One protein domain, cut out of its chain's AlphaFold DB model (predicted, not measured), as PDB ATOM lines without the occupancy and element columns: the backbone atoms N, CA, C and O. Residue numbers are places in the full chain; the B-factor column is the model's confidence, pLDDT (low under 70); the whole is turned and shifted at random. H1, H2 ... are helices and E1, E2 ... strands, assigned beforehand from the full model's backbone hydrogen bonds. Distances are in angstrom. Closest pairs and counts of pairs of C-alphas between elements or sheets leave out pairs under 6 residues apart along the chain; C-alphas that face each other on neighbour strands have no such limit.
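What this domain is: This is residues 19 to 113 and 549 to 595 of the 744 residues of an uncharacterized protein of Blyttiomyces helicus (UniProt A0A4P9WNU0). A five-stranded antiparallel sheet, curled like part of a barrel, has helices H1, H2 and H5 over one and the same face. A separate two-stranded hairpin, E4 and E5, follows directly from H2 and reaches one far end of the domain, with the small helix H3 at the other; H4 lies beside E5, and H6 and H7 follow H5. The printed part has 142 residues, with seven named helices and seven named strands in the order E1 H1 E2 E3 H2 E4 E5 E6 H3 E7 H4 H5 H6 H7. The large sheet's order is E1 - E7 - E6 - E2 - E3, and the class is mixed, helices and strands. The whole is compact, with a radius of gyration of the C-alphas of 15.3 A and spans of 43 by 38 by 22 A.

Where its parts are: The large sheet is made of E1, residues 19 to 21, E7, residues 549 to 557, E6, residues 101 to 106, E2, residues 48 to 53, and E3, residues 59 to 63. E1 begins at C-alpha 19, at (-24.287, 54.537, -30.523). E7 is the longest strand, 22.4 A from first to last C-alpha, and bends by 50 degrees at residue 554; E2 measures 16.7 A and E6 16.0 A. The small sheet is E4, residues 72 to 75, and E5, residues 81 to 84. The helices are H1, residues 33 to 42, 13.9 A long; H2, residues 64 to 71, 10.1 A; H3, residues 109 to 113; H4, residues 558 to 563; H5, residues 565 to 574, 14.2 A; H6, residues 578 to 581; and H7, residues 588 to 594. H5 begins at C-alpha 565, at (-7.528, 37.670, -44.051), and H7 ends at C-alpha 594, at (-3.204, 37.087, -50.013).

How they stand to each other: The large sheet is strongly twisted, and E1 and E3 are its edge strands. E7 pairs in a staggered way, with E1 over residues 549 to 551, where N 550 and O 20 are 3.0 A apart, and with E6 over residues 551 to 557, where N 104 and O 553 are 2.8 A apart. Between E6 and E2, N 49 and O 103 are 2.8 A apart; in the hairpin E2 and E3, N 50 and O 62 are 2.9 A apart. H1 on one face gives two layers, a helix layer over a sheet; its height over the sheet is 9.1 A and it runs across the strands. H2, on the same face at a height of 9.1 A, is over E2 and E3 and runs along the strands, at 3 degrees to E2 on the local plane; the closest C-alphas of H2 and E2, those of Ala 64 and Ala 50, are 4.6 A apart. H5, on the same face too, runs slantwise to the strands, at 42 degrees to E6 on the local plane. H4 only grazes this sheet with residues 558 to 563, and touches H5 only at the corner, Tyr 561 and Val 567 having the closest C-alphas, 5.3 A. The closest C-alphas of H4 and E5 are those of Leu 562 and Leu 82, 7.1 A; in the hairpin E4 and E5, N 75 and O 81 are 2.9 A apart. H1 touches H3, with the C-alphas of Ala 41 and Arg 112 closest at 6.5 A. H6 and H5 only just touch, only at the corner, with 3 pairs of C-alphas within 8 A, the closest being those of Ala 581 and Glu 572, 5.0 A. H7 is close to H5 but not clearly touching, Leu 591 and Ala 565 having the closest C-alphas, 6.7 A. Every O i to N i+4 pair is within hydrogen-bond range in H1, H3, H4, H5 and H7, and 2 of 4 are in H2; H6 is too short for such a pair.

The domain as a whole: The two C-alphas farthest apart, those of Glu 77 and Gly 110, are 47.5 A apart. Residues 114 to 548 are not printed, and C-alphas 113 and 549 are 17.8 A apart across this cut. The links E1 to H1 and E5 to E6 are long. Mean pLDDT of the printed part is 91.4; residues 111, 584, 586, 590 to 591 and 594 to 595 are under 70.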
ATOM      1  N   ILE A  19     -24.223  54.085 -31.919       93.94
ATOM      2  CA  ILE A  19     -24.287  54.537 -30.523       93.94
ATOM      3  C   ILE A  19     -25.030  53.478 -29.710       93.94
ATOM      4  O   ILE A  19     -26.261  53.468 -29.626       93.94
ATOM      5  N   ILE A  20     -24.264  52.569 -29.109       94.31
ATOM      6  CA  ILE A  20     -24.797  51.379 -28.437       94.31
ATOM      7  C   ILE A  20     -24.858  51.640 -26.922       94.31
ATOM      8  O   ILE A  20     -23.830  51.968 -26.322       94.31
ATOM      9  N   PRO A  21     -26.032  51.520 -26.270       93.81
ATOM     10  CA  PRO A  21     -26.153  51.734 -24.832       93.81
ATOM     11  C   PRO A  21     -25.516  50.585 -24.042       93.81
ATOM     12  O   PRO A  21     -25.835  49.415 -24.251       93.81
ATOM     13  N   LEU A  22     -24.665  50.936 -23.075       88.81
ATOM     14  CA  LEU A  22     -23.909  50.002 -22.229       88.81
ATOM     15  C   LEU A  22     -24.790  49.069 -21.385       88.81
ATOM     16  O   LEU A  22     -24.325  48.022 -20.943       88.81
ATOM     17  N   SER A  23     -26.045  49.462 -21.151       93.56
ATOM     18  CA  SER A  23     -27.037  48.719 -20.369       93.56
ATOM     19  C   SER A  23     -27.755  47.611 -21.145       93.56
ATOM     20  O   SER A  23     -28.668  47.007 -20.592       93.56
ATOM     21  N   ASN A  24     -27.437  47.395 -22.424       95.56
ATOM     22  CA  ASN A  24     -27.956  46.243 -23.158       95.56
ATOM     23  C   ASN A  24     -27.148  44.987 -22.794       95.56
ATOM     24  O   ASN A  24     -25.918  45.038 -22.717       95.56
ATOM     25  N   GLU A  25     -27.857  43.881 -22.599       96.44
ATOM     26  CA  GLU A  25     -27.312  42.548 -22.321       96.44
ATOM     27  C   GLU A  25     -27.027  41.800 -23.634       96.44
ATOM     28  O   GLU A  25     -27.767  41.927 -24.615       96.44
ATOM     29  N   GLU A  26     -25.938  41.036 -23.658       96.06
ATOM     30  CA  GLU A  26     -25.506  40.228 -24.795       96.06
ATOM     31  C   GLU A  26     -26.244  38.870 -24.784       96.06
ATOM     32  O   GLU A  26     -26.249  38.191 -23.754       96.06
ATOM     33  N   PRO A  27     -26.901  38.447 -25.882       94.44
ATOM     34  CA  PRO A  27     -27.840  37.319 -25.826       94.44
ATOM     35  C   PRO A  27     -27.269  35.921 -25.556       94.44
ATOM     36  O   PRO A  27     -28.051  35.028 -25.233       94.44
ATOM     37  N   PHE A  28     -25.966  35.697 -25.735       94.25
ATOM     38  CA  PHE A  28     -25.322  34.404 -25.493       94.25
ATOM     39  C   PHE A  28     -24.670  34.336 -24.107       94.25
ATOM     40  O   PHE A  28     -24.736  33.288 -23.468       94.25
ATOM     41  N   THR A  29     -24.045  35.423 -23.640       95.00
ATOM     42  CA  THR A  29     -23.358  35.458 -22.332       95.00
ATOM     43  C   THR A  29     -24.230  35.974 -21.188       95.00
ATOM     44  O   THR A  29     -23.923  35.707 -20.030       95.00
ATOM     45  N   LEU A  30     -25.304  36.710 -21.497       96.06
ATOM     46  CA  LEU A  30     -26.130  37.484 -20.556       96.06
ATOM     47  C   LEU A  30     -25.368  38.592 -19.801       96.06
ATOM     48  O   LEU A  30     -25.925  39.234 -18.911       96.06
ATOM     49  N   GLU A  31     -24.114  38.869 -20.170       96.62
ATOM     50  CA  GLU A  31     -23.372  40.024 -19.666       96.62
ATOM     51  C   GLU A  31     -23.831  41.314 -20.348       96.62
ATOM     52  O   GLU A  31     -24.160  41.334 -21.533       96.62
ATOM     53  N   SER A  32     -23.777  42.439 -19.636       96.62
ATOM     54  CA  SER A  32     -23.937  43.749 -20.265       96.62
ATOM     55  C   SER A  32     -22.772  44.057 -21.213       96.62
ATOM     56  O   SER A  32     -21.620  43.707 -20.938       96.62
ATOM     57  N   PHE A  33     -23.019  44.815 -22.286       96.19
ATOM     58  CA  PHE A  33     -21.928  45.302 -23.142       96.19
ATOM     59  C   PHE A  33     -20.912  46.159 -22.372       96.19
ATOM     60  O   PHE A  33     -19.750  46.215 -22.768       96.19
ATOM     61  N   SER A  34     -21.298  46.780 -21.249       94.69
ATOM     62  CA  SER A  34     -20.345  47.414 -20.327       94.69
ATOM     63  C   SER A  34     -19.366  46.434 -19.677       94.69
ATOM     64  O   SER A  34     -18.187  46.766 -19.575       94.69
ATOM     65  N   SER A  35     -19.827  45.248 -19.266       95.44
ATOM     66  CA  SER A  35     -18.981  44.204 -18.681       95.44
ATOM     67  C   SER A  35     -18.027  43.657 -19.737       95.44
ATOM     68  O   SER A  35     -16.814  43.796 -19.597       95.44
ATOM     69  N   LEU A  36     -18.564  43.192 -20.872       96.38
ATOM     70  CA  LEU A  36     -17.771  42.650 -21.979       96.38
ATOM     71  C   LEU A  36     -16.712  43.643 -22.480       96.38
ATOM     72  O   LEU A  36     -15.552  43.277 -22.657       96.38
ATOM     73  N   ALA A  37     -17.067  44.918 -22.657       95.81
ATOM     74  CA  ALA A  37     -16.116  45.929 -23.111       95.81
ATOM     75  C   ALA A  37     -15.006  46.206 -22.082       95.81
ATOM     76  O   ALA A  37     -13.853  46.390 -22.476       95.81
ATOM     77  N   ARG A  38     -15.314  46.186 -20.773       94.38
ATOM     78  CA  ARG A  38     -14.297  46.263 -19.707       94.38
ATOM     79  C   ARG A  38     -13.426  45.005 -19.687       94.38
ATOM     80  O   ARG A  38     -12.213  45.137 -19.572       94.38
ATOM     81  N   THR A  39     -13.993  43.814 -19.871       95.88
ATOM     82  CA  THR A  39     -13.258  42.538 -19.925       95.88
ATOM     83  C   THR A  39     -12.282  42.485 -21.105       95.88
ATOM     84  O   THR A  39     -11.097  42.228 -20.891       95.88
ATOM     85  N   HIS A  40     -12.712  42.838 -22.326       96.12
ATOM     86  CA  HIS A  40     -11.799  42.994 -23.468       96.12
ATOM     87  C   HIS A  40     -10.724  44.058 -23.181       96.12
ATOM     88  O   HIS A  40      -9.536  43.777 -23.337       96.12
ATOM     89  N   ALA A  41     -11.104  45.247 -22.695       95.00
ATOM     90  CA  ALA A  41     -10.154  46.336 -22.453       95.00
ATOM     91  C   ALA A  41      -9.107  46.012 -21.367       95.00
ATOM     92  O   ALA A  41      -7.944  46.387 -21.520       95.00
ATOM     93  N   ARG A  42      -9.484  45.276 -20.310       93.94
ATOM     94  CA  ARG A  42      -8.568  44.734 -19.285       93.94
ATOM     95  C   ARG A  42      -7.556  43.753 -19.879       93.94
ATOM     96  O   ARG A  42      -6.400  43.761 -19.472       93.94
ATOM     97  N   ALA A  43      -7.969  42.953 -20.861       95.56
ATOM     98  CA  ALA A  43      -7.093  42.057 -21.617       95.56
ATOM     99  C   ALA A  43      -6.256  42.778 -22.701       95.56
ATOM    100  O   ALA A  43      -5.576  42.118 -23.483       95.56
ATOM    101  N   GLY A  44      -6.323  44.115 -22.792       95.19
ATOM    102  CA  GLY A  44      -5.681  44.915 -23.847       95.19
ATOM    103  C   GLY A  44      -6.387  44.859 -25.210       95.19
ATOM    104  O   GLY A  44      -5.947  45.511 -26.156       95.19
ATOM    105  N   LYS A  45      -7.490  44.112 -25.304       96.69
ATOM    106  CA  LYS A  45      -8.243  43.805 -26.524       96.69
ATOM    107  C   LYS A  45      -9.397  44.796 -26.727       96.69
ATOM    108  O   LYS A  45      -9.759  45.577 -25.845       96.69
ATOM    109  N   THR A  46      -9.992  44.760 -27.910       96.56
ATOM    110  CA  THR A  46     -11.156  45.562 -28.308       96.56
ATOM    111  C   THR A  46     -12.360  44.639 -28.447       96.56
ATOM    112  O   THR A  46     -12.251  43.584 -29.065       96.56
ATOM    113  N   LEU A  47     -13.511  45.010 -27.884       97.38
ATOM    114  CA  LEU A  47     -14.746  44.257 -28.110       97.38
ATOM    115  C   LEU A  47     -15.204  44.477 -29.560       97.38
ATOM    116  O   LEU A  47     -15.340  45.622 -29.994       97.38
ATOM    117  N   ILE A  48     -15.449  43.390 -30.294       97.75
ATOM    118  CA  ILE A  48     -16.051  43.433 -31.631       97.75
ATOM    119  C   ILE A  48     -17.511  42.993 -31.514       97.75
ATOM    120  O   ILE A  48     -17.811  41.903 -31.024       97.75
ATOM    121  N   LEU A  49     -18.422  43.848 -31.970       97.75
ATOM    122  CA  LEU A  49     -19.855  43.582 -32.010       97.75
ATOM    123  C   LEU A  49     -20.314  43.297 -33.436       97.75
ATOM    124  O   LEU A  49     -19.856  43.927 -34.386       97.75
ATOM    125  N   ALA A  50     -21.257  42.371 -33.572       98.00
ATOM    126  CA  ALA A  50     -21.943  42.075 -34.820       98.00
ATOM    127  C   ALA A  50     -23.371  42.628 -34.776       98.00
ATOM    128  O   ALA A  50     -24.156  42.263 -33.896       98.00
ATOM    129  N   ARG A  51     -23.705  43.501 -35.729       97.75
ATOM    130  CA  ARG A  51     -25.047  44.040 -35.959       97.75
ATOM    131  C   ARG A  51     -25.760  43.159 -36.982       97.75
ATOM    132  O   ARG A  51     -25.297  42.978 -38.103       97.75
ATOM    133  N   VAL A  52     -26.896  42.615 -36.569       97.62
ATOM    134  CA  VAL A  52     -27.774  41.747 -37.361       97.62
ATOM    135  C   VAL A  52     -29.061  42.493 -37.672       97.62
ATOM    136  O   VAL A  52     -29.680  43.045 -36.759       97.62
ATOM    137  N   VAL A  53     -29.493  42.455 -38.932       96.81
ATOM    138  CA  VAL A  53     -30.836  42.875 -39.349       96.81
ATOM    139  C   VAL A  53     -31.719  41.634 -39.510       96.81
ATOM    140  O   VAL A  53     -31.283  40.620 -40.053       96.81
ATOM    141  N   THR A  54     -32.956  41.688 -39.018       96.81
ATOM    142  CA  THR A  54     -33.969  40.644 -39.269       96.81
ATOM    143  C   THR A  54     -35.004  41.102 -40.294       96.81
ATOM    144  O   THR A  54     -35.080  42.290 -40.605       96.81
ATOM    145  N   GLU A  55     -35.831  40.181 -40.799       94.88
ATOM    146  CA  GLU A  55     -36.916  40.466 -41.765       94.88
ATOM    147  C   GLU A  55     -37.830  41.633 -41.324       94.88
ATOM    148  O   GLU A  55     -38.223  42.475 -42.130       94.88
ATOM    149  N   ASP A  56     -38.063  41.752 -40.014       94.56
ATOM    150  CA  ASP A  56     -38.778  42.840 -39.324       94.56
ATOM    151  C   ASP A  56     -38.114  44.239 -39.464       94.56
ATOM    152  O   ASP A  56     -38.606  45.221 -38.899       94.56
ATOM    153  N   GLY A  57     -36.950  44.340 -40.114       94.75
ATOM    154  CA  GLY A  57     -36.105  45.539 -40.184       94.75
ATOM    155  C   GLY A  57     -35.432  45.912 -38.856       94.75
ATOM    156  O   GLY A  57     -34.860  46.998 -38.727       94.75
ATOM    157  N   ARG A  58     -35.513  45.043 -37.840       95.94
ATOM    158  CA  ARG A  58     -34.965  45.293 -36.500       95.94
ATOM    159  C   ARG A  58     -33.480  44.968 -36.446       95.94
ATOM    160  O   ARG A  58     -33.037  43.976 -37.016       95.94
ATOM    161  N   ARG A  59     -32.740  45.796 -35.707       96.19
ATOM    162  CA  ARG A  59     -31.307  45.631 -35.453       96.19
ATOM    163  C   ARG A  59     -31.077  44.987 -34.093       96.19
ATOM    164  O   ARG A  59     -31.635  45.442 -33.095       96.19
ATOM    165  N   PHE A  60     -30.222  43.975 -34.065       96.94
ATOM    166  CA  PHE A  60     -29.755  43.293 -32.861       96.94
ATOM    167  C   PHE A  60     -28.228  43.312 -32.830       96.94
ATOM    168  O   PHE A  60     -27.597  43.317 -33.885       96.94
ATOM    169  N   TYR A  61     -27.651  43.323 -31.631       97.62
ATOM    170  CA  TYR A  61     -26.205  43.325 -31.420       97.62
ATOM    171  C   TYR A  61     -25.805  42.079 -30.638       97.62
ATOM    172  O   TYR A  61     -26.492  41.706 -29.687       97.62
ATOM    173  N   TYR A  62     -24.694  41.477 -31.040       97.75
ATOM    174  CA  TYR A  62     -24.105  40.286 -30.430       97.75
ATOM    175  C   TYR A  62     -22.601  40.490 -30.273       97.75
ATOM    176  O   TYR A  62     -22.005  41.274 -31.017       97.75
ATOM    177  N   SER A  63     -21.963  39.732 -29.384       97.38
ATOM    178  CA  SER A  63     -20.523  39.491 -29.486       97.38
ATOM    179  C   SER A  63     -20.242  38.833 -30.839       97.38
ATOM    180  O   SER A  63     -20.827  37.796 -31.170       97.38
ATOM    181  N   ALA A  64     -19.372  39.443 -31.647       97.50
ATOM    182  CA  ALA A  64     -19.101  38.949 -32.992       97.50
ATOM    183  C   ALA A  64     -18.456  37.553 -32.956       97.50
ATOM    184  O   ALA A  64     -18.779  36.700 -33.780       97.50
ATOM    185  N   HIS A  65     -17.633  37.279 -31.940       96.38
ATOM    186  CA  HIS A  65     -17.044  35.967 -31.673       96.38
ATOM    187  C   HIS A  65     -18.100  34.889 -31.399       96.38
ATOM    188  O   HIS A  65     -17.983  33.792 -31.942       96.38
ATOM    189  N   GLN A  66     -19.164  35.190 -30.641       96.12
ATOM    190  CA  GLN A  66     -20.240  34.216 -30.398       96.12
ATOM    191  C   GLN A  66     -21.157  34.044 -31.614       96.12
ATOM    192  O   GLN A  66     -21.467  32.913 -31.994       96.12
ATOM    193  N   LEU A  67     -21.544  35.134 -32.288       96.81
ATOM    194  CA  LEU A  67     -22.387  35.043 -33.484       96.81
ATOM    195  C   LEU A  67     -21.687  34.275 -34.615       96.81
ATOM    196  O   LEU A  67     -22.317  33.445 -35.271       96.81
ATOM    197  N   ASN A  68     -20.382  34.483 -34.812       96.44
ATOM    198  CA  ASN A  68     -19.617  33.809 -35.860       96.44
ATOM    199  C   ASN A  68     -19.564  32.279 -35.656       96.44
ATOM    200  O   ASN A  68     -19.648  31.535 -36.635       96.44
ATOM    201  N   LYS A  69     -19.564  31.791 -34.402       94.62
ATOM    202  CA  LYS A  69     -19.720  30.356 -34.072       94.62
ATOM    203  C   LYS A  69     -21.099  29.789 -34.439       94.62
ATOM    204  O   LYS A  69     -21.245  28.567 -34.539       94.62
ATOM    205  N   VAL A  70     -22.111  30.630 -34.666       94.81
ATOM    206  CA  VAL A  70     -23.434  30.221 -35.168       94.81
ATOM    207  C   VAL A  70     -23.494  30.309 -36.693       94.81
ATOM    208  O   VAL A  70     -23.895  29.338 -37.335       94.81
ATOM    209  N   ILE A  71     -23.086  31.442 -37.277       96.44
ATOM    210  CA  ILE A  71     -23.334  31.743 -38.697       96.44
ATOM    211  C   ILE A  71     -22.288  31.187 -39.674       96.44
ATOM    212  O   ILE A  71     -22.566  31.176 -40.868       96.44
ATOM    213  N   PHE A  72     -21.123  30.696 -39.229       95.94
ATOM    214  CA  PHE A  72     -20.109  30.116 -40.125       95.94
ATOM    215  C   PHE A  72     -19.806  28.647 -39.839       95.94
ATOM    216  O   PHE A  72     -19.814  28.196 -38.694       95.94
ATOM    217  N   ARG A  73     -19.455  27.892 -40.883       92.81
ATOM    218  CA  ARG A  73     -18.888  26.540 -40.765       92.81
ATOM    219  C   ARG A  73     -17.678  26.385 -41.678       92.81
ATOM    220  O   ARG A  73     -17.616  26.996 -42.740       92.81
ATOM    221  N   ARG A  74     -16.740  25.536 -41.258       90.75
ATOM    222  CA  ARG A  74     -15.662  25.005 -42.105       90.75
ATOM    223  C   ARG A  74     -16.163  23.758 -42.842       90.75
ATOM    224  O   ARG A  74     -17.013  23.033 -42.319       90.75
ATOM    225  N   LYS A  75     -15.669  23.519 -44.055       88.69
ATOM    226  CA  LYS A  75     -15.974  22.345 -44.886       88.69
ATOM    227  C   LYS A  75     -14.801  22.031 -45.817       88.69
ATOM    228  O   LYS A  75     -14.003  22.904 -46.132       88.69
ATOM    229  N   GLY A  76     -14.749  20.785 -46.280       86.56
ATOM    230  CA  GLY A  76     -13.643  20.230 -47.055       86.56
ATOM    231  C   GLY A  76     -12.770  19.347 -46.175       86.56
ATOM    232  O   GLY A  76     -12.956  19.305 -44.957       86.56
ATOM    233  N   GLU A  77     -11.829  18.651 -46.799       78.50
ATOM    234  CA  GLU A  77     -10.682  18.088 -46.088       78.50
ATOM    235  C   GLU A  77      -9.958  19.240 -45.363       78.50
ATOM    236  O   GLU A  77      -9.928  20.368 -45.861       78.50
ATOM    237  N   GLU A  78      -9.544  18.992 -44.116       79.88
ATOM    238  CA  GLU A  78      -8.904  19.962 -43.200       79.88
ATOM    239  C   GLU A  78      -9.712  21.251 -42.904       79.88
ATOM    240  O   GLU A  78      -9.279  22.122 -42.154       79.88
ATOM    241  N   GLY A  79     -10.947  21.361 -43.408       80.25
ATOM    242  CA  GLY A  79     -11.811  22.525 -43.205       80.25
ATOM    243  C   GLY A  79     -11.476  23.737 -44.084       80.25
ATOM    244  O   GLY A  79     -11.936  24.834 -43.765       80.25
ATOM    245  N   ALA A  80     -10.737  23.535 -45.183       79.38
ATOM    246  CA  ALA A  80     -10.188  24.571 -46.069       79.38
ATOM    247  C   ALA A  80     -11.183  25.639 -46.586       79.38
ATOM    248  O   ALA A  80     -10.766  26.723 -46.988       79.38
ATOM    249  N   TYR A  81     -12.494  25.369 -46.579       84.81
ATOM    250  CA  TYR A  81     -13.530  26.312 -47.008       84.81
ATOM    251  C   TYR A  81     -14.385  26.783 -45.827       84.81
ATOM    252  O   TYR A  81     -15.233  26.042 -45.322       84.81
ATOM    253  N   LEU A  82     -14.217  28.046 -45.425       90.69
ATOM    254  CA  LEU A  82     -15.136  28.743 -44.525       90.69
ATOM    255  C   LEU A  82     -16.334  29.276 -45.328       90.69
ATOM    256  O   LEU A  82     -16.151  29.933 -46.349       90.69
ATOM    257  N   PHE A  83     -17.561  29.004 -44.882       93.50
ATOM    258  CA  PHE A  83     -18.777  29.475 -45.555       93.50
ATOM    259  C   PHE A  83     -19.864  29.895 -44.560       93.50
ATOM    260  O   PHE A  83     -19.966  29.350 -43.454       93.50
ATOM    261  N   ARG A  84     -20.688  30.870 -44.964       95.50
ATOM    262  CA  ARG A  84     -21.860  31.322 -44.202       95.50
ATOM    263  C   ARG A  84     -22.994  30.299 -44.294       95.50
ATOM    264  O   ARG A  84     -23.357  29.840 -45.376       95.50
ATOM    265  N   LEU A  85     -23.572  29.970 -43.144       95.94
ATOM    266  CA  LEU A  85     -24.842  29.270 -43.017       95.94
ATOM    267  C   LEU A  85     -26.015  30.248 -43.119       95.94
ATOM    268  O   LEU A  85     -25.955  31.386 -42.651       95.94
ATOM    269  N   TYR A  86     -27.137  29.738 -43.623       95.69
ATOM    270  CA  TYR A  86     -28.447  30.273 -43.269       95.69
ATOM    271  C   TYR A  86     -28.668  30.075 -41.762       95.69
ATOM    272  O   TYR A  86     -28.538  28.954 -41.264       95.69
ATOM    273  N   ALA A  87     -28.999  31.144 -41.041       96.19
ATOM    274  CA  ALA A  87     -29.151  31.129 -39.591       96.19
ATOM    275  C   ALA A  87     -30.348  31.978 -39.147       96.19
ATOM    276  O   ALA A  87     -30.670  32.999 -39.759       96.19
ATOM    277  N   LEU A  88     -30.985  31.557 -38.054       96.38
ATOM    278  CA  LEU A  88     -32.038  32.317 -37.390       96.38
ATOM    279  C   LEU A  88     -31.448  33.148 -36.245       96.38
ATOM    280  O   LEU A  88     -30.509  32.737 -35.566       96.38
ATOM    281  N   ASN A  89     -32.031  34.320 -36.021       95.81
ATOM    282  CA  ASN A  89     -31.711  35.236 -34.941       95.81
ATOM    283  C   ASN A  89     -32.022  34.580 -33.571       95.81
ATOM    284  O   ASN A  89     -33.194  34.289 -33.311       95.81
ATOM    285  N   PRO A  90     -31.035  34.397 -32.668       92.31
ATOM    286  CA  PRO A  90     -31.221  33.653 -31.414       92.31
ATOM    287  C   PRO A  90     -32.300  34.202 -30.467       92.31
ATOM    288  O   PRO A  90     -32.878  33.443 -29.697       92.31
ATOM    289  N   LEU A  91     -32.583  35.509 -30.515       93.75
ATOM    290  CA  LEU A  91     -33.558  36.163 -29.630       93.75
ATOM    291  C   LEU A  91     -35.003  36.058 -30.127       93.75
ATOM    292  O   LEU A  91     -35.939  36.170 -29.338       93.75
ATOM    293  N   THR A  92     -35.196  35.947 -31.442       95.62
ATOM    294  CA  THR A  92     -36.514  36.121 -32.079       95.62
ATOM    295  C   THR A  92     -36.942  34.949 -32.952       95.62
ATOM    296  O   THR A  92     -38.106  34.895 -33.340       95.62
ATOM    297  N   ASN A  93     -36.027  34.027 -33.268       95.94
ATOM    298  CA  ASN A  93     -36.236  32.924 -34.206       95.94
ATOM    299  C   ASN A  93     -36.729  33.391 -35.599       95.94
ATOM    300  O   ASN A  93     -37.441  32.668 -36.293       95.94
ATOM    301  N   THR A  94     -36.355  34.613 -35.997       96.38
ATOM    302  CA  THR A  94     -36.565  35.180 -37.343       96.38
ATOM    303  C   THR A  94     -35.297  35.027 -38.186       96.38
ATOM    304  O   THR A  94     -34.225  34.785 -37.635       96.38
ATOM    305  N   GLU A  95     -35.385  35.140 -39.509       95.38
ATOM    306  CA  GLU A  95     -34.210  35.042 -40.387       95.38
ATOM    307  C   GLU A  95     -33.206  36.191 -40.154       95.38
ATOM    308  O   GLU A  95     -33.596  37.336 -39.911       95.38
ATOM    309  N   ILE A  96     -31.904  35.882 -40.231       96.94
ATOM    310  CA  ILE A  96     -30.821  36.876 -40.322       96.94
ATOM    311  C   ILE A  96     -30.709  37.320 -41.786       96.94
ATOM    312  O   ILE A  96     -30.102  36.630 -42.609       96.94
ATOM    313  N   CYS A  97     -31.318  38.461 -42.106       94.88
ATOM    314  CA  CYS A  97     -31.493  38.942 -43.473       94.88
ATOM    315  C   CYS A  97     -30.394  39.931 -43.880       94.88
ATOM    316  O   CYS A  97     -30.140  40.909 -43.179       94.88
ATOM    317  N   GLY A  98     -29.811  39.724 -45.065       95.25
ATOM    318  CA  GLY A  98     -28.725  40.561 -45.583       95.25
ATOM    319  C   GLY A  98     -27.390  40.308 -44.882       95.25
ATOM    320  O   GLY A  98     -27.171  39.234 -44.313       95.25
ATOM    321  N   ASP A  99     -26.494  41.282 -44.969       96.81
ATOM    322  CA  ASP A  99     -25.123  41.209 -44.459       96.81
ATOM    323  C   ASP A  99     -25.094  41.400 -42.931       96.81
ATOM    324  O   ASP A  99     -25.946  42.078 -42.350       96.81
ATOM    325  N   VAL A 100     -24.098  40.816 -42.270       97.62
ATOM    326  CA  VAL A 100     -23.815  41.039 -40.847       97.62
ATOM    327  C   VAL A 100     -22.725  42.096 -40.743       97.62
ATOM    328  O   VAL A 100     -21.620  41.913 -41.242       97.62
ATOM    329  N   GLU A 101     -23.027  43.217 -40.101       97.56
ATOM    330  CA  GLU A 101     -22.139  44.379 -40.056       97.56
ATOM    331  C   GLU A 101     -21.328  44.374 -38.753       97.56
ATOM    332  O   GLU A 101     -21.901  44.353 -37.662       97.56
ATOM    333  N   TYR A 102     -19.999  44.418 -38.836       97.81
ATOM    334  CA  TYR A 102     -19.127  44.385 -37.664       97.81
ATOM    335  C   TYR A 102     -18.670  45.775 -37.228       97.81
ATOM    336  O   TYR A 102     -18.365  46.643 -38.050       97.81
ATOM    337  N   PHE A 103     -18.559  45.956 -35.912       97.44
ATOM    338  CA  PHE A 103     -18.149  47.204 -35.281       97.44
ATOM    339  C   PHE A 103     -17.127  46.956 -34.168       97.44
ATOM    340  O   PHE A 103     -17.357  46.135 -33.281       97.44
ATOM    341  N   ALA A 104     -16.026  47.705 -34.171       96.94
ATOM    342  CA  ALA A 104     -15.095  47.778 -33.052       96.94
ATOM    343  C   ALA A 104     -15.601  48.800 -32.021       96.94
ATOM    344  O   ALA A 104     -15.935  49.935 -32.368       96.94
ATOM    345  N   VAL A 105     -15.673  48.402 -30.752       96.56
ATOM    346  CA  VAL A 105     -16.165  49.251 -29.660       96.56
ATOM    347  C   VAL A 105     -15.031  50.108 -29.105       96.56
ATOM    348  O   VAL A 105     -14.093  49.597 -28.489       96.56
ATOM    349  N   GLU A 106     -15.133  51.425 -29.274       94.56
ATOM    350  CA  GLU A 106     -14.215  52.371 -28.648       94.56
ATOM    351  C   GLU A 106     -14.570  52.539 -27.165       94.56
ATOM    352  O   GLU A 106     -15.586  53.132 -26.798       94.56
ATOM    353  N   VAL A 107     -13.709  51.997 -26.302       91.56
ATOM    354  CA  VAL A 107     -13.766  52.196 -24.850       91.56
ATOM    355  C   VAL A 107     -12.890  53.388 -24.490       91.56
ATOM    356  O   VAL A 107     -11.662  53.274 -24.581       91.56
ATOM    357  N   ASP A 108     -13.517  54.485 -24.055       87.25
ATOM    358  CA  ASP A 108     -12.841  55.695 -23.570       87.25
ATOM    359  C   ASP A 108     -11.706  55.349 -22.597       87.25
ATOM    360  O   ASP A 108     -11.886  54.612 -21.624       87.25
ATOM    361  N   GLU A 109     -10.519  55.909 -22.833       81.62
ATOM    362  CA  GLU A 109      -9.299  55.512 -22.115       81.62
ATOM    363  C   GLU A 109      -9.357  55.841 -20.611       81.62
ATOM    364  O   GLU A 109      -8.721  55.163 -19.804       81.62
ATOM    365  N   GLY A 110     -10.217  56.783 -20.207       76.81
ATOM    366  CA  GLY A 110     -10.549  57.025 -18.801       76.81
ATOM    367  C   GLY A 110     -11.150  55.801 -18.095       76.81
ATOM    368  O   GLY A 110     -10.772  55.520 -16.961       76.81
ATOM    369  N   VAL A 111     -12.001  55.022 -18.777       69.75
ATOM    370  CA  VAL A 111     -12.589  53.777 -18.238       69.75
ATOM    371  C   VAL A 111     -11.521  52.689 -18.088       69.75
ATOM    372  O   VAL A 111     -11.565  51.908 -17.143       69.75
ATOM    373  N   ARG A 112     -10.522  52.666 -18.985       71.62
ATOM    374  CA  ARG A 112      -9.369  51.751 -18.896       71.62
ATOM    375  C   ARG A 112      -8.481  52.071 -17.689       71.62
ATOM    376  O   ARG A 112      -7.964  51.160 -17.052       71.62
ATOM    377  N   ALA A 113      -8.311  53.357 -17.373       70.50
ATOM    378  CA  ALA A 113      -7.507  53.815 -16.242       70.50
ATOM    379  C   ALA A 113      -8.194  53.590 -14.882       70.50
ATOM    380  O   ALA A 113      -7.520  53.305 -13.892       70.50
ATOM    381  N   THR A 549     -23.026  55.180 -23.227       93.06
ATOM    382  CA  THR A 549     -23.128  54.736 -24.625       93.06
ATOM    383  C   THR A 549     -21.737  54.673 -25.226       93.06
ATOM    384  O   THR A 549     -21.016  55.669 -25.150       93.06
ATOM    385  N   PHE A 550     -21.371  53.557 -25.853       92.50
ATOM    386  CA  PHE A 550     -20.121  53.468 -26.606       92.50
ATOM    387  C   PHE A 550     -20.297  53.996 -28.029       92.50
ATOM    388  O   PHE A 550     -21.363  53.835 -28.631       92.50
ATOM    389  N   ARG A 551     -19.210  54.550 -28.581       94.75
ATOM    390  CA  ARG A 551     -19.031  54.713 -30.025       94.75
ATOM    391  C   ARG A 551     -18.568  53.373 -30.597       94.75
ATOM    392  O   ARG A 551     -17.557  52.822 -30.165       94.75
ATOM    393  N   ALA A 552     -19.319  52.838 -31.550       96.25
ATOM    394  CA  ALA A 552     -18.990  51.601 -32.245       96.25
ATOM    395  C   ALA A 552     -18.603  51.940 -33.691       96.25
ATOM    396  O   ALA A 552     -19.437  52.421 -34.456       96.25
ATOM    397  N   VAL A 553     -17.338  51.745 -34.066       95.75
ATOM    398  CA  VAL A 553     -16.797  52.099 -35.392       95.75
ATOM    399  C   VAL A 553     -16.921  50.904 -36.331       95.75
ATOM    400  O   VAL A 553     -16.471  49.815 -35.992       95.75
ATOM    401  N   PHE A 554     -17.530  51.092 -37.502       96.00
ATOM    402  CA  PHE A 554     -17.714  50.029 -38.497       96.00
ATOM    403  C   PHE A 554     -16.369  49.541 -39.064       96.00
ATOM    404  O   PHE A 554     -15.544  50.360 -39.466       96.00
ATOM    405  N   ILE A 555     -16.168  48.219 -39.137       96.62
ATOM    406  CA  ILE A 555     -14.901  47.605 -39.592       96.62
ATOM    407  C   ILE A 555     -15.024  46.729 -40.851       96.62
ATOM    408  O   ILE A 555     -14.008  46.447 -41.485       96.62
ATOM    409  N   GLY A 556     -16.235  46.308 -41.231       96.06
ATOM    410  CA  GLY A 556     -16.494  45.438 -42.387       96.06
ATOM    411  C   GLY A 556     -17.768  44.602 -42.225       96.06
ATOM    412  O   GLY A 556     -18.415  44.658 -41.178       96.06
ATOM    413  N   THR A 557     -18.132  43.829 -43.247       97.50
ATOM    414  CA  THR A 557     -19.230  42.840 -43.189       97.50
ATOM    415  C   THR A 557     -18.740  41.402 -42.955       97.50
ATOM    416  O   THR A 557     -17.538  41.130 -42.920       97.50
ATOM    417  N   ASP A 558     -19.666  40.450 -42.831       96.75
ATOM    418  CA  ASP A 558     -19.404  39.012 -42.959       96.75
ATOM    419  C   ASP A 558     -18.761  38.642 -44.298       96.75
ATOM    420  O   ASP A 558     -17.900  37.766 -44.330       96.75
ATOM    421  N   ASP A 559     -19.101  39.354 -45.372       96.19
ATOM    422  CA  ASP A 559     -18.444  39.211 -46.672       96.19
ATOM    423  C   ASP A 559     -16.982  39.707 -46.630       96.19
ATOM    424  O   ASP A 559     -16.090  38.992 -47.084       96.19
ATOM    425  N   ASP A 560     -16.686  40.853 -45.993       95.62
ATOM    426  CA  ASP A 560     -15.295  41.279 -45.730       95.62
ATOM    427  C   ASP A 560     -14.536  40.232 -44.883       95.62
ATOM    428  O   ASP A 560     -13.375  39.935 -45.158       95.62
ATOM    429  N   TYR A 561     -15.178  39.640 -43.871       95.00
ATOM    430  CA  TYR A 561     -14.594  38.603 -43.008       95.00
ATOM    431  C   TYR A 561     -14.364  37.264 -43.742       95.00
ATOM    432  O   TYR A 561     -13.362  36.586 -43.498       95.00
ATOM    433  N   LEU A 562     -15.236  36.886 -44.682       92.88
ATOM    434  CA  LEU A 562     -15.032  35.726 -45.559       92.88
ATOM    435  C   LEU A 562     -13.943  35.974 -46.611       92.88
ATOM    436  O   LEU A 562     -13.211  35.047 -46.953       92.88
ATOM    437  N   GLN A 563     -13.793  37.205 -47.104       91.75
ATOM    438  CA  GLN A 563     -12.942  37.512 -48.262       91.75
ATOM    439  C   GLN A 563     -11.562  38.092 -47.917       91.75
ATOM    440  O   GLN A 563     -10.708  38.120 -48.796       91.75
ATOM    441  N   ARG A 564     -11.328  38.581 -46.689       92.81
ATOM    442  CA  ARG A 564     -10.109  39.337 -46.339       92.81
ATOM    443  C   ARG A 564      -9.456  38.801 -45.067       92.81
ATOM    444  O   ARG A 564      -9.975  38.988 -43.962       92.81
ATOM    445  N   ALA A 565      -8.271  38.207 -45.188       89.12
ATOM    446  CA  ALA A 565      -7.528  37.670 -44.051       89.12
ATOM    447  C   ALA A 565      -7.198  38.728 -42.985       89.12
ATOM    448  O   ALA A 565      -7.207  38.415 -41.795       89.12
ATOM    449  N   CYS A 566      -7.003  39.996 -43.366       91.81
ATOM    450  CA  CYS A 566      -6.766  41.078 -42.405       91.81
ATOM    451  C   CYS A 566      -7.945  41.316 -41.439       91.81
ATOM    452  O   CYS A 566      -7.724  41.681 -40.285       91.81
ATOM    453  N   VAL A 567      -9.188  41.048 -41.862       93.94
ATOM    454  CA  VAL A 567     -10.373  41.135 -40.990       93.94
ATOM    455  C   VAL A 567     -10.426  39.931 -40.050       93.94
ATOM    456  O   VAL A 567     -10.630  40.104 -38.850       93.94
ATOM    457  N   ARG A 568     -10.140  38.719 -40.545       92.94
ATOM    458  CA  ARG A 568     -10.013  37.518 -39.696       92.94
ATOM    459  C   ARG A 568      -8.903  37.674 -38.649       92.94
ATOM    460  O   ARG A 568      -9.128  37.370 -37.480       92.94
ATOM    461  N   LYS A 569      -7.754  38.255 -39.015       92.56
ATOM    462  CA  LYS A 569      -6.654  38.537 -38.079       92.56
ATOM    463  C   LYS A 569      -7.027  39.577 -37.018       92.56
ATOM    464  O   LYS A 569      -6.638  39.438 -35.860       92.56
ATOM    465  N   LEU A 570      -7.836  40.580 -37.370       95.12
ATOM    466  CA  LEU A 570      -8.390  41.528 -36.400       95.12
ATOM    467  C   LEU A 570      -9.324  40.832 -35.391       95.12
ATOM    468  O   LEU A 570      -9.299  41.176 -34.211       95.12
ATOM    469  N   PHE A 571     -10.102  39.832 -35.813       96.00
ATOM    470  CA  PHE A 571     -10.908  39.002 -34.906       96.00
ATOM    471  C   PHE A 571     -10.047  38.114 -33.998       96.00
ATOM    472  O   PHE A 571     -10.327  38.025 -32.804       96.00
ATOM    473  N   GLU A 572      -8.990  37.505 -34.539       94.88
ATOM    474  CA  GLU A 572      -8.038  36.657 -33.812       94.88
ATOM    475  C   GLU A 572      -7.324  37.419 -32.685       94.88
ATOM    476  O   GLU A 572      -7.400  37.018 -31.526       94.88
ATOM    477  N   ILE A 573      -6.735  38.580 -32.990       95.62
ATOM    478  CA  ILE A 573      -6.025  39.426 -32.011       95.62
ATOM    479  C   ILE A 573      -6.958  39.896 -30.874       95.62
ATOM    480  O   ILE A 573      -6.517  40.097 -29.741       95.62
ATOM    481  N   ASN A 574      -8.254  40.060 -31.160       96.62
ATOM    482  CA  ASN A 574      -9.245  40.574 -30.211       96.62
ATOM    483  C   ASN A 574     -10.114  39.496 -29.534       96.62
ATOM    484  O   ASN A 574     -10.909  39.846 -28.658       96.62
ATOM    485  N   ALA A 575      -9.960  38.215 -29.887       96.31
ATOM    486  CA  ALA A 575     -10.621  37.086 -29.225       96.31
ATOM    487  C   ALA A 575     -10.209  37.003 -27.755       96.31
ATOM    488  O   ALA A 575      -9.022  37.140 -27.464       96.31
ATOM    489  N   LEU A 576     -11.137  36.772 -26.819       95.50
ATOM    490  CA  LEU A 576     -10.756  36.621 -25.407       95.50
ATOM    491  C   LEU A 576      -9.995  35.308 -25.206       95.50
ATOM    492  O   LEU A 576      -8.818  35.354 -24.833       95.50
ATOM    493  N   ASP A 577     -10.635  34.189 -25.552       94.75
ATOM    494  CA  ASP A 577     -10.072  32.843 -25.456       94.75
ATOM    495  C   ASP A 577      -9.483  32.365 -26.798       94.75
ATOM    496  O   ASP A 577     -10.055  32.626 -27.862       94.75
ATOM    497  N   PRO A 578      -8.387  31.578 -26.790       91.19
ATOM    498  CA  PRO A 578      -7.816  31.008 -28.014       91.19
ATOM    499  C   PRO A 578      -8.760  30.006 -28.701       91.19
ATOM    500  O   PRO A 578      -8.676  29.805 -29.908       91.19
ATOM    501  N   SER A 579      -9.716  29.421 -27.973       89.31
ATOM    502  CA  SER A 579     -10.754  28.554 -28.548       89.31
ATOM    503  C   SER A 579     -11.731  29.300 -29.466       89.31
ATOM    504  O   SER A 579     -12.364  28.676 -30.318       89.31
ATOM    505  N   GLU A 580     -11.847  30.627 -29.344       88.44
ATOM    506  CA  GLU A 580     -12.576  31.447 -30.317       88.44
ATOM    507  C   GLU A 580     -11.714  31.734 -31.552       88.44
ATOM    508  O   GLU A 580     -12.241  31.792 -32.664       88.44
ATOM    509  N   ALA A 581     -10.391  31.843 -31.370       86.38
ATOM    510  CA  ALA A 581      -9.433  32.058 -32.450       86.38
ATOM    511  C   ALA A 581      -9.377  30.892 -33.454       86.38
ATOM    512  O   ALA A 581      -9.189  31.139 -34.644       86.38
ATOM    513  N   LEU A 582      -9.677  29.660 -33.019       80.81
ATOM    514  CA  LEU A 582      -9.807  28.466 -33.874       80.81
ATOM    515  C   LEU A 582     -10.801  28.623 -35.043       80.81
ATOM    516  O   LEU A 582     -10.719  27.890 -36.027       80.81
ATOM    517  N   LEU A 583     -11.762  29.556 -34.975       75.44
ATOM    518  CA  LEU A 583     -12.640  29.838 -36.118       75.44
ATOM    519  C   LEU A 583     -11.943  30.706 -37.180       75.44
ATOM    520  O   LEU A 583     -12.270  30.597 -38.366       75.44
ATOM    521  N   PHE A 584     -10.969  31.522 -36.771       68.62
ATOM    522  CA  PHE A 584     -10.256  32.503 -37.595       68.62
ATOM    523  C   PHE A 584      -8.918  32.000 -38.138       68.62
ATOM    524  O   PHE A 584      -8.425  32.614 -39.077       68.62
ATOM    525  N   GLU A 585      -8.359  30.907 -37.598       75.19
ATOM    526  CA  GLU A 585      -7.127  30.272 -38.097       75.19
ATOM    527  C   GLU A 585      -7.219  30.002 -39.601       75.19
ATOM    528  O   GLU A 585      -7.948  29.114 -40.047       75.19
ATOM    529  N   ILE A 586      -6.501  30.797 -40.382       66.94
ATOM    530  CA  ILE A 586      -6.375  30.627 -41.823       66.94
ATOM    531  C   ILE A 586      -5.186  29.687 -42.045       66.94
ATOM    532  O   ILE A 586      -4.151  29.942 -41.431       66.94
ATOM    533  N   PRO A 587      -5.289  28.657 -42.903       72.44
ATOM    534  CA  PRO A 587      -4.111  27.927 -43.364       72.44
ATOM    535  C   PRO A 587      -3.076  28.907 -43.930       72.44
ATOM    536  O   PRO A 587      -3.432  29.819 -44.688       72.44
ATOM    537  N   ASP A 588      -1.819  28.756 -43.518       72.75
ATOM    538  CA  ASP A 588      -0.736  29.711 -43.787       72.75
ATOM    539  C   ASP A 588      -0.544  29.965 -45.288       72.75
ATOM    540  O   ASP A 588      -0.297  31.092 -45.715       72.75
ATOM    541  N   GLU A 589      -0.787  28.942 -46.105       75.75
ATOM    542  CA  GLU A 589      -0.712  28.979 -47.562       75.75
ATOM    543  C   GLU A 589      -1.647  30.042 -48.163       75.75
ATOM    544  O   GLU A 589      -1.332  30.668 -49.174       75.75
ATOM    545  N   VAL A 590      -2.804  30.282 -47.536       67.25
ATOM    546  CA  VAL A 590      -3.788  31.277 -47.989       67.25
ATOM    547  C   VAL A 590      -3.389  32.693 -47.558       67.25
ATOM    548  O   VAL A 590      -3.651  33.645 -48.292       67.25
ATOM    549  N   LEU A 591      -2.722  32.849 -46.409       66.62
ATOM    550  CA  LEU A 591      -2.158  34.132 -45.966       66.62
ATOM    551  C   LEU A 591      -1.025  34.592 -46.891       66.62
ATOM    552  O   LEU A 591      -1.022  35.747 -47.328       66.62
ATOM    553  N   ASP A 592      -0.129  33.670 -47.247       73.81
ATOM    554  CA  ASP A 592       0.958  33.911 -48.198       73.81
ATOM    555  C   ASP A 592       0.411  34.245 -49.600       73.81
ATOM    556  O   ASP A 592       0.930  35.129 -50.284       73.81
ATOM    557  N   HIS A 593      -0.685  33.601 -50.027       72.38
ATOM    558  CA  HIS A 593      -1.368  33.915 -51.290       72.38
ATOM    559  C   HIS A 593      -2.128  35.256 -51.291       72.38
ATOM    560  O   HIS A 593      -2.223  35.883 -52.346       72.38
ATOM    561  N   GLU A 594      -2.652  35.724 -50.150       68.25
ATOM    562  CA  GLU A 594      -3.204  37.087 -50.013       68.25
ATOM    563  C   GLU A 594      -2.094  38.162 -49.883       68.25
ATOM    564  O   GLU A 594      -2.390  39.355 -49.972       68.25
ATOM    565  N   GLY A 595      -0.823  37.770 -49.712       68.50
ATOM    566  CA  GLY A 595       0.321  38.683 -49.598       68.50
ATOM    567  C   GLY A 595       0.357  39.470 -48.282       68.50
ATOM    568  O   GLY A 595       0.841  40.601 -48.250       68.50
TER     569      GLY A 595